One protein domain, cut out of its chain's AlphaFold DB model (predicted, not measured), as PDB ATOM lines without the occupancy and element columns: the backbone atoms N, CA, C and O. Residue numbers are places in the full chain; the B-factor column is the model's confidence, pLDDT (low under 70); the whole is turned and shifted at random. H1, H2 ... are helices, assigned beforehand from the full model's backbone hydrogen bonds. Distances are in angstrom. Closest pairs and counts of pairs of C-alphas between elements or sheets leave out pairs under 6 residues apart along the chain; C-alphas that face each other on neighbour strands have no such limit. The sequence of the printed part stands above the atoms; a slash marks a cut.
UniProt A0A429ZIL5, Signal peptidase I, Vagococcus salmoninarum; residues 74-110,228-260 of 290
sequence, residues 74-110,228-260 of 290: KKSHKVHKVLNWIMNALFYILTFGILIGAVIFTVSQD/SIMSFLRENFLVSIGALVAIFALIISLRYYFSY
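This is residues 74 to 110 and 228 to 260 of the 290 residues of the protein "Signal peptidase I" of Vagococcus salmoninarum (UniProt A0A429ZIL5). Two long helices, H1 and H3, lie side by side and run opposite ways, and the short helix H2 stands across the gap between them near the end of H1 and the beginning of H3. H1 is the longer, and its first residues, 74 to 79, stick out free at the other end. The printed part has 70 residues with three named helices, in the order H1, H2, H3, and no named strand; the class is all helix. The whole is a loose rod with a radius of gyration of the C-alphas of 16.1 A, spanning 55 by 20 by 15 A.

H1, residues 74 to 107, touches H3, residues 237 to 260, at a shallow tilt of 17 degrees, opposite ways. The closest C-alphas are those of Met 87 and Arg 255, 7.2 A apart; H1 touches with residues 80 to 91 alone, H3 with residues 251 to 258 alone. H2, residues 228 to 235, is close to H1 but not clearly touching, about perpendicular at 77 degrees, with the closest C-alphas, of Phe 105 and Met 230, 7.3 A apart. H2 is also close to H3 but not clearly touching, about perpendicular at 79 degrees; the closest C-alphas are those of Leu 233 and Ser 240, 5.9 A apart. Each O i to N i+4 pair is within hydrogen-bond range in H2 and H3, and 29 of 30 are in H1.

H1 begins at C-alpha 74 (111.019, 245.463, 151.675) and ends at C-alpha 107 (157.065, 255.410, 167.842), 49.8 A away. H2 measures 10.5 A from C-alpha 228 to C-alpha 235. H3 measures 34.3 A and ends at C-alpha 260 (126.269, 241.918, 142.986).

The C-alphas farthest apart, of Lys 74 and Asp 110, are 55.4 A apart. Residues 111 to 227 are not printed, and C-alphas 110 and 228 are 16.9 A apart across the cut. The link from H2 to H3 is tight. Mean pLDDT of the printed part is 81.7; residues 74 to 77, 108 to 110 and 260 are under 70.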
ATOM      1  N   LYS A  74     110.863 244.463 150.598       50.41
ATOM      2  CA  LYS A  74     111.019 245.463 151.675       50.41
ATOM      3  C   LYS A  74     111.868 244.962 152.853       50.41
ATOM      4  O   LYS A  74     112.540 245.772 153.493       50.41
ATOM      5  N   LYS A  75     111.847 243.657 153.164       52.22
ATOM      6  CA  LYS A  75     112.749 243.048 154.160       52.22
ATOM      7  C   LYS A  75     114.180 242.937 153.628       52.22
ATOM      8  O   LYS A  75     115.093 243.324 154.349       52.22
ATOM      9  N   SER A  76     114.365 242.506 152.379       59.59
ATOM     10  CA  SER A  76     115.678 242.429 151.719       59.59
ATOM     11  C   SER A  76     116.367 243.803 151.670       59.59
ATOM     12  O   SER A  76     117.461 243.952 152.210       59.59
ATOM     13  N   HIS A  77     115.684 244.855 151.205       62.47
ATOM     14  CA  HIS A  77     116.262 246.204 151.109       62.47
ATOM     15  C   HIS A  77     116.708 246.791 152.468       62.47
ATOM     16  O   HIS A  77     117.652 247.582 152.546       62.47
ATOM     17  N   LYS A  78     116.049 246.429 153.580       70.19
ATOM     18  CA  LYS A  78     116.489 246.849 154.925       70.19
ATOM     19  C   LYS A  78     117.725 246.079 155.391       70.19
ATOM     20  O   LYS A  78     118.594 246.683 156.013       70.19
ATOM     21  N   VAL A  79     117.820 244.788 155.074       73.88
ATOM     22  CA  VAL A  79     118.976 243.946 155.422       73.88
ATOM     23  C   VAL A  79     120.226 244.384 154.653       73.88
ATOM     24  O   VAL A  79     121.263 244.567 155.283       73.88
ATOM     25  N   HIS A  80     120.130 244.668 153.349       71.50
ATOM     26  CA  HIS A  80     121.266 245.174 152.557       71.50
ATOM     27  C   HIS A  80     121.761 246.542 153.054       71.50
ATOM     28  O   HIS A  80     122.966 246.768 153.165       71.50
ATOM     29  N   LYS A  81     120.847 247.434 153.463       80.69
ATOM     30  CA  LYS A  81     121.215 248.737 154.043       80.69
ATOM     31  C   LYS A  81     121.965 248.598 155.372       80.69
ATOM     32  O   LYS A  81     122.943 249.308 155.595       80.69
ATOM     33  N   VAL A  82     121.520 247.689 156.243       83.31
ATOM     34  CA  VAL A  82     122.198 247.402 157.518       83.31
ATOM     35  C   VAL A  82     123.553 246.734 157.273       83.31
ATOM     36  O   VAL A  82     124.540 247.136 157.882       83.31
ATOM     37  N   LEU A  83     123.634 245.783 156.339       83.12
ATOM     38  CA  LEU A  83     124.878 245.095 155.989       83.12
ATOM     39  C   LEU A  83     125.933 246.055 155.427       83.12
ATOM     40  O   LEU A  83     127.073 246.025 155.878       83.12
ATOM     41  N   ASN A  84     125.562 246.954 154.513       81.75
ATOM     42  CA  ASN A  84     126.490 247.954 153.976       81.75
ATOM     43  C   ASN A  84     126.980 248.930 155.052       81.75
ATOM     44  O   ASN A  84     128.147 249.318 155.045       81.75
ATOM     45  N   TRP A  85     126.122 249.303 156.004       86.94
ATOM     46  CA  TRP A  85     126.535 250.133 157.134       86.94
ATOM     47  C   TRP A  85     127.537 249.404 158.040       86.94
ATOM     48  O   TRP A  85     128.565 249.980 158.392       86.94
ATOM     49  N   ILE A  86     127.296 248.121 158.335       87.06
ATOM     50  CA  ILE A  86     128.225 247.270 159.097       87.06
ATOM     51  C   ILE A  86     129.556 247.110 158.355       87.06
ATOM     52  O   ILE A  86     130.610 247.284 158.958       87.06
ATOM     53  N   MET A  87     129.533 246.823 157.051       83.06
ATOM     54  CA  MET A  87     130.749 246.669 156.242       83.06
ATOM     55  C   MET A  87     131.565 247.961 156.176       83.06
ATOM     56  O   MET A  87     132.787 247.915 156.298       83.06
ATOM     57  N   ASN A  88     130.910 249.118 156.042       86.00
ATOM     58  CA  ASN A  88     131.587 250.412 156.097       86.00
ATOM     59  C   ASN A  88     132.185 250.670 157.484       86.00
ATOM     60  O   ASN A  88     133.333 251.095 157.575       86.00
ATOM     61  N   ALA A  89     131.448 250.376 158.559       89.19
ATOM     62  CA  ALA A  89     131.968 250.502 159.917       89.19
ATOM     63  C   ALA A  89     133.206 249.615 160.126       89.19
ATOM     64  O   ALA A  89     134.231 250.109 160.586       89.19
ATOM     65  N   LEU A  90     133.153 248.342 159.720       88.19
ATOM     66  CA  LEU A  90     134.288 247.416 159.788       88.19
ATOM     67  C   LEU A  90     135.487 247.907 158.972       88.19
ATOM     68  O   LEU A  90     136.613 247.860 159.460       88.19
ATOM     69  N   PHE A  91     135.250 248.411 157.760       86.81
ATOM     70  CA  PHE A  91     136.294 248.968 156.905       86.81
ATOM     71  C   PHE A  91     136.988 250.161 157.570       86.81
ATOM     72  O   PHE A  91     138.208 250.154 157.708       86.81
ATOM     73  N   TYR A  92     136.225 251.148 158.053       88.31
ATOM     74  CA  TYR A  92     136.799 252.324 158.709       88.31
ATOM     75  C   TYR A  92     137.498 251.981 160.026       88.31
ATOM     76  O   TYR A  92     138.571 252.521 160.288       88.31
ATOM     77  N   ILE A  93     136.945 251.065 160.830       90.62
ATOM     78  CA  ILE A  93     137.587 250.584 162.063       90.62
ATOM     79  C   ILE A  93     138.927 249.922 161.737       90.62
ATOM     80  O   ILE A  93     139.927 250.225 162.384       90.62
ATOM     81  N   LEU A  94     138.967 249.056 160.720       89.06
ATOM     82  CA  LEU A  94     140.201 248.406 160.291       89.06
ATOM     83  C   LEU A  94     141.226 249.434 159.797       89.06
ATOM     84  O   LEU A  94     142.366 249.415 160.251       89.06
ATOM     85  N   THR A  95     140.833 250.356 158.914       87.69
ATOM     86  CA  THR A  95     141.727 251.401 158.391       87.69
ATOM     87  C   THR A  95     142.275 252.290 159.506       87.69
ATOM     88  O   THR A  95     143.474 252.562 159.542       87.69
ATOM     89  N   PHE A  96     141.425 252.711 160.442       91.62
ATOM     90  CA  PHE A  96     141.845 253.518 161.585       91.62
ATOM     91  C   PHE A  96     142.776 252.737 162.522       91.62
ATOM     92  O   PHE A  96     143.790 253.271 162.969       91.62
ATOM     93  N   GLY A  97     142.488 251.454 162.757       88.25
ATOM     94  CA  GLY A  97     143.347 250.556 163.528       88.25
ATOM     95  C   GLY A  97     144.732 250.378 162.908       88.25
ATOM     96  O   GLY A  97     145.725 250.430 163.627       88.25
ATOM     97  N   ILE A  98     144.820 250.243 161.580       87.06
ATOM     98  CA  ILE A  98     146.100 250.185 160.853       87.06
ATOM     99  C   ILE A  98     146.867 251.495 161.015       87.06
ATOM    100  O   ILE A  98     148.066 251.468 161.275       87.06
ATOM    101  N   LEU A  99     146.189 252.639 160.890       87.62
ATOM    102  CA  LEU A  99     146.823 253.950 161.003       87.62
ATOM    103  C   LEU A  99     147.391 254.178 162.411       87.62
ATOM    104  O   LEU A  99     148.549 254.566 162.547       87.62
ATOM    105  N   ILE A 100     146.623 253.852 163.455       85.81
ATOM    106  CA  ILE A 100     147.113 253.874 164.841       85.81
ATOM    107  C   ILE A 100     148.262 252.882 165.028       85.81
ATOM    108  O   ILE A 100     149.285 253.239 165.603       85.81
ATOM    109  N   GLY A 101     148.116 251.647 164.544       82.88
ATOM    110  CA  GLY A 101     149.139 250.611 164.662       82.88
ATOM    111  C   GLY A 101     150.457 251.018 164.005       82.88
ATOM    112  O   GLY A 101     151.512 250.819 164.597       82.88
ATOM    113  N   ALA A 102     150.402 251.655 162.833       83.00
ATOM    114  CA  ALA A 102     151.568 252.189 162.138       83.00
ATOM    115  C   ALA A 102     152.243 253.314 162.934       83.00
ATOM    116  O   ALA A 102     153.465 253.317 163.051       83.00
ATOM    117  N   VAL A 103     151.465 254.221 163.534       81.75
ATOM    118  CA  VAL A 103     152.005 255.256 164.432       81.75
ATOM    119  C   VAL A 103     152.674 254.614 165.649       81.75
ATOM    120  O   VAL A 103     153.809 254.939 165.962       81.75
ATOM    121  N   ILE A 104     152.034 253.651 166.315       77.31
ATOM    122  CA  ILE A 104     152.651 252.954 167.455       77.31
ATOM    123  C   ILE A 104     153.910 252.189 167.009       77.31
ATOM    124  O   ILE A 104     154.890 252.145 167.749       77.31
ATOM    125  N   PHE A 105     153.925 251.625 165.799       77.56
ATOM    126  CA  PHE A 105     155.078 250.916 165.236       77.56
ATOM    127  C   PHE A 105     156.269 251.828 164.977       77.56
ATOM    128  O   PHE A 105     157.398 251.444 165.279       77.56
ATOM    129  N   THR A 106     156.053 253.030 164.449       75.56
ATOM    130  CA  THR A 106     157.138 254.002 164.263       75.56
ATOM    131  C   THR A 106     157.627 254.544 165.601       75.56
ATOM    132  O   THR A 106     158.831 254.610 165.826       75.56
ATOM    133  N   VAL A 107     156.719 254.853 166.526       70.50
ATOM    134  CA  VAL A 107     157.065 255.410 167.842       70.50
ATOM    135  C   VAL A 107     157.794 254.388 168.716       70.50
ATOM    136  O   VAL A 107     158.740 254.733 169.409       70.50
ATOM    137  N   SER A 108     157.404 253.114 168.662       66.88
ATOM    138  CA  SER A 108     158.055 252.055 169.440       66.88
ATOM    139  C   SER A 108     159.478 251.725 168.962       66.88
ATOM    140  O   SER A 108     160.145 250.927 169.623       66.88
ATOM    141  N   GLN A 109     159.927 252.251 167.819       65.94
ATOM    142  CA  GLN A 109     161.296 252.052 167.333       65.94
ATOM    143  C   GLN A 109     162.291 253.017 167.984       65.94
ATOM    144  O   GLN A 109     163.419 252.615 168.244       65.94
ATOM    145  N   ASP A 110     161.861 254.238 168.304       65.62
ATOM    146  CA  ASP A 110     162.715 255.275 168.880       65.62
ATOM    147  C   ASP A 110     162.305 255.562 170.329       65.62
ATOM    148  O   ASP A 110     161.367 256.316 170.593       65.62
ATOM    149  N   SER A 228     154.909 241.821 172.359       82.12
ATOM    150  CA  SER A 228     155.063 240.506 171.715       82.12
ATOM    151  C   SER A 228     154.440 240.465 170.318       82.12
ATOM    152  O   SER A 228     155.060 239.949 169.391       82.12
ATOM    153  N   ILE A 229     153.244 241.044 170.145       84.56
ATOM    154  CA  ILE A 229     152.614 241.184 168.821       84.56
ATOM    155  C   ILE A 229     153.512 242.021 167.910       84.56
ATOM    156  O   ILE A 229     153.751 241.640 166.769       84.56
ATOM    157  N   MET A 230     154.054 243.129 168.415       81.12
ATOM    158  CA  MET A 230     154.904 244.015 167.627       81.12
ATOM    159  C   MET A 230     156.225 243.362 167.211       81.12
ATOM    160  O   MET A 230     156.652 243.533 166.068       81.12
ATOM    161  N   SER A 231     156.849 242.580 168.100       81.75
ATOM    162  CA  SER A 231     158.038 241.780 167.772       81.75
ATOM    163  C   SER A 231     157.716 240.754 166.694       81.75
ATOM    164  O   SER A 231     158.409 240.682 165.685       81.75
ATOM    165  N   PHE A 232     156.595 240.039 166.837       86.06
ATOM    166  CA  PHE A 232     156.156 239.060 165.846       86.06
ATOM    167  C   PHE A 232     155.894 239.692 164.473       86.06
ATOM    168  O   PHE A 232     156.330 239.149 163.457       86.06
ATOM    169  N   LEU A 233     155.219 240.849 164.435       84.38
ATOM    170  CA  LEU A 233     154.983 241.613 163.206       84.38
ATOM    171  C   LEU A 233     156.300 242.061 162.558       84.38
ATOM    172  O   LEU A 233     156.390 242.098 161.333       84.38
ATOM    173  N   ARG A 234     157.320 242.387 163.361       80.81
ATOM    174  CA  ARG A 234     158.650 242.791 162.886       80.81
ATOM    175  C   ARG A 234     159.433 241.610 162.315       80.81
ATOM    176  O   ARG A 234     159.963 241.714 161.214       80.81
ATOM    177  N   GLU A 235     159.474 240.495 163.034       86.62
ATOM    178  CA  GLU A 235     160.151 239.263 162.606       86.62
ATOM    179  C   GLU A 235     159.502 238.671 161.348       86.62
ATOM    180  O   GLU A 235     160.189 238.190 160.451       86.62
ATOM    181  N   ASN A 236     158.173 238.767 161.242       89.56
ATOM    182  CA  ASN A 236     157.384 238.201 160.149       89.56
ATOM    183  C   ASN A 236     156.757 239.293 159.274       89.56
ATOM    184  O   ASN A 236     155.586 239.199 158.896       89.56
ATOM    185  N   PHE A 237     157.516 240.341 158.951       85.00
ATOM    186  CA  PHE A 237     157.006 241.534 158.263       85.00
ATOM    187  C   PHE A 237     156.268 241.219 156.953       85.00
ATOM    188  O   PHE A 237     155.136 241.661 156.751       85.00
ATOM    189  N   LEU A 238     156.858 240.382 156.090       86.06
ATOM    190  CA  LEU A 238     156.258 239.990 154.806       86.06
ATOM    191  C   LEU A 238     154.955 239.201 154.980       86.06
ATOM    192  O   LEU A 238     153.972 239.470 154.293       86.06
ATOM    193  N   VAL A 239     154.928 238.252 155.921       88.69
ATOM    194  CA  VAL A 239     153.732 237.448 156.225       88.69
ATOM    195  C   VAL A 239     152.629 238.336 156.798       88.69
ATOM    196  O   VAL A 239     151.469 238.204 156.418       88.69
ATOM    197  N   SER A 240     152.998 239.280 157.661       86.94
ATOM    198  CA  SER A 240     152.075 240.229 158.286       86.94
ATOM    199  C   SER A 240     151.429 241.153 157.253       86.94
ATOM    200  O   SER A 240     150.212 241.332 157.264       86.94
ATOM    201  N   ILE A 241     152.216 241.680 156.308       87.06
ATOM    202  CA  ILE A 241     151.699 242.464 155.178       87.06
ATOM    203  C   ILE A 241     150.810 241.604 154.282       87.06
ATOM    204  O   ILE A 241     149.717 242.035 153.920       87.06
ATOM    205  N   GLY A 242     151.238 240.385 153.948       89.38
ATOM    206  CA  GLY A 242     150.444 239.461 153.137       89.38
ATOM    207  C   GLY A 242     149.083 239.161 153.768       89.38
ATOM    208  O   GLY A 242     148.056 239.255 153.097       89.38
ATOM    209  N   ALA A 243     149.055 238.885 155.074       87.81
ATOM    210  CA  ALA A 243     147.826 238.681 155.834       87.81
ATOM    211  C   ALA A 243     146.943 239.939 155.846       87.81
ATOM    212  O   ALA A 243     145.731 239.838 155.653       87.81
ATOM    213  N   LEU A 244     147.537 241.124 156.010       87.44
ATOM    214  CA  LEU A 244     146.810 242.393 155.982       87.44
ATOM    215  C   LEU A 244     146.138 242.633 154.624       87.44
ATOM    216  O   LEU A 244     144.946 242.942 154.568       87.44
ATOM    217  N   VAL A 245     146.881 242.444 153.532       89.56
ATOM    218  CA  VAL A 245     146.365 242.565 152.161       89.56
ATOM    219  C   VAL A 245     145.268 241.533 151.911       89.56
ATOM    220  O   VAL A 245     144.237 241.879 151.341       89.56
ATOM    221  N   ALA A 246     145.435 240.295 152.383       90.50
ATOM    222  CA  ALA A 246     144.426 239.247 152.250       90.50
ATOM    223  C   ALA A 246     143.125 239.591 152.994       90.50
ATOM    224  O   ALA A 246     142.044 239.424 152.432       90.50
ATOM    225  N   ILE A 247     143.208 240.121 154.219       88.44
ATOM    226  CA  ILE A 247     142.036 240.579 154.987       88.44
ATOM    227  C   ILE A 247     141.339 241.733 154.261       88.44
ATOM    228  O   ILE A 247     140.115 241.744 154.136       88.44
ATOM    229  N   PHE A 248     142.107 242.689 153.744       87.44
ATOM    230  CA  PHE A 248     141.554 243.827 153.016       87.44
ATOM    231  C   PHE A 248     140.873 243.388 151.710       87.44
ATOM    232  O   PHE A 248     139.740 243.785 151.431       87.44
ATOM    233  N   ALA A 249     141.515 242.495 150.951       88.31
ATOM    234  CA  ALA A 249     140.959 241.888 149.747       88.31
ATOM    235  C   ALA A 249     139.702 241.059 150.048       88.31
ATOM    236  O   ALA A 249     138.736 241.120 149.290       88.31
ATOM    237  N   LEU A 250     139.674 240.337 151.172       89.88
ATOM    238  CA  LEU A 250     138.500 239.602 151.636       89.88
ATOM    239  C   LEU A 250     137.332 240.560 151.900       89.88
ATOM    240  O   LEU A 250     136.242 240.333 151.387       89.88
ATOM    241  N   ILE A 251     137.549 241.664 152.621       86.31
ATOM    242  CA  ILE A 251     136.501 242.666 152.892       86.31
ATOM    243  C   ILE A 251     135.966 243.274 151.587       86.31
ATOM    244  O   ILE A 251     134.750 243.396 151.423       86.31
ATOM    245  N   ILE A 252     136.848 243.611 150.640       85.94
ATOM    246  CA  ILE A 252     136.452 244.114 149.313       85.94
ATOM    247  C   ILE A 252     135.653 243.055 148.545       85.94
ATOM    248  O   ILE A 252     134.614 243.377 147.968       85.94
ATOM    249  N   SER A 253     136.098 241.798 148.565       85.94
ATOM    250  CA  SER A 253     135.428 240.678 147.898       85.94
ATOM    251  C   SER A 253     134.035 240.422 148.476       85.94
ATOM    252  O   SER A 253     133.068 240.332 147.722       85.94
ATOM    253  N   LEU A 254     133.886 240.408 149.809       85.88
ATOM    254  CA  LEU A 254     132.571 240.307 150.449       85.88
ATOM    255  C   LEU A 254     131.685 241.493 150.058       85.88
ATOM    256  O   LEU A 254     130.527 241.289 149.699       85.88
ATOM    257  N   ARG A 255     132.212 242.723 150.083       83.50
ATOM    258  CA  ARG A 255     131.466 243.912 149.652       83.50
ATOM    259  C   ARG A 255     130.980 243.776 148.207       83.50
ATOM    260  O   ARG A 255     129.817 244.066 147.940       83.50
ATOM    261  N   TYR A 256     131.840 243.322 147.298       84.50
ATOM    262  CA  TYR A 256     131.481 243.089 145.901       84.50
ATOM    263  C   TYR A 256     130.398 242.010 145.767       84.50
ATOM    264  O   TYR A 256     129.380 242.244 145.122       84.50
ATOM    265  N   TYR A 257     130.562 240.866 146.436       82.88
ATOM    266  CA  TYR A 257     129.597 239.763 146.408       82.88
ATOM    267  C   TYR A 257     128.202 240.191 146.882       82.88
ATOM    268  O   TYR A 257     127.205 239.913 146.217       82.88
ATOM    269  N   PHE A 258     128.120 240.909 148.005       79.19
ATOM    270  CA  PHE A 258     126.838 241.385 148.523       79.19
ATOM    271  C   PHE A 258     126.224 242.497 147.664       79.19
ATOM    272  O   PHE A 258     125.000 242.582 147.596       79.19
ATOM    273  N   SER A 259     127.042 243.297 146.970       73.69
ATOM    274  CA  SER A 259     126.565 244.315 146.024       73.69
ATOM    275  C   SER A 259     126.097 243.730 144.683       73.69
ATOM    276  O   SER A 259     125.256 244.336 144.038       73.69
ATOM    277  N   TYR A 260     126.609 242.566 144.265       63.66
ATOM    278  CA  TYR A 260     126.269 241.918 142.986       63.66
ATOM    279  C   TYR A 260     124.933 241.152 143.017       63.66
ATOM    280  O   TYR A 260     124.353 240.843 141.980       63.66
TER     281      TYR A 260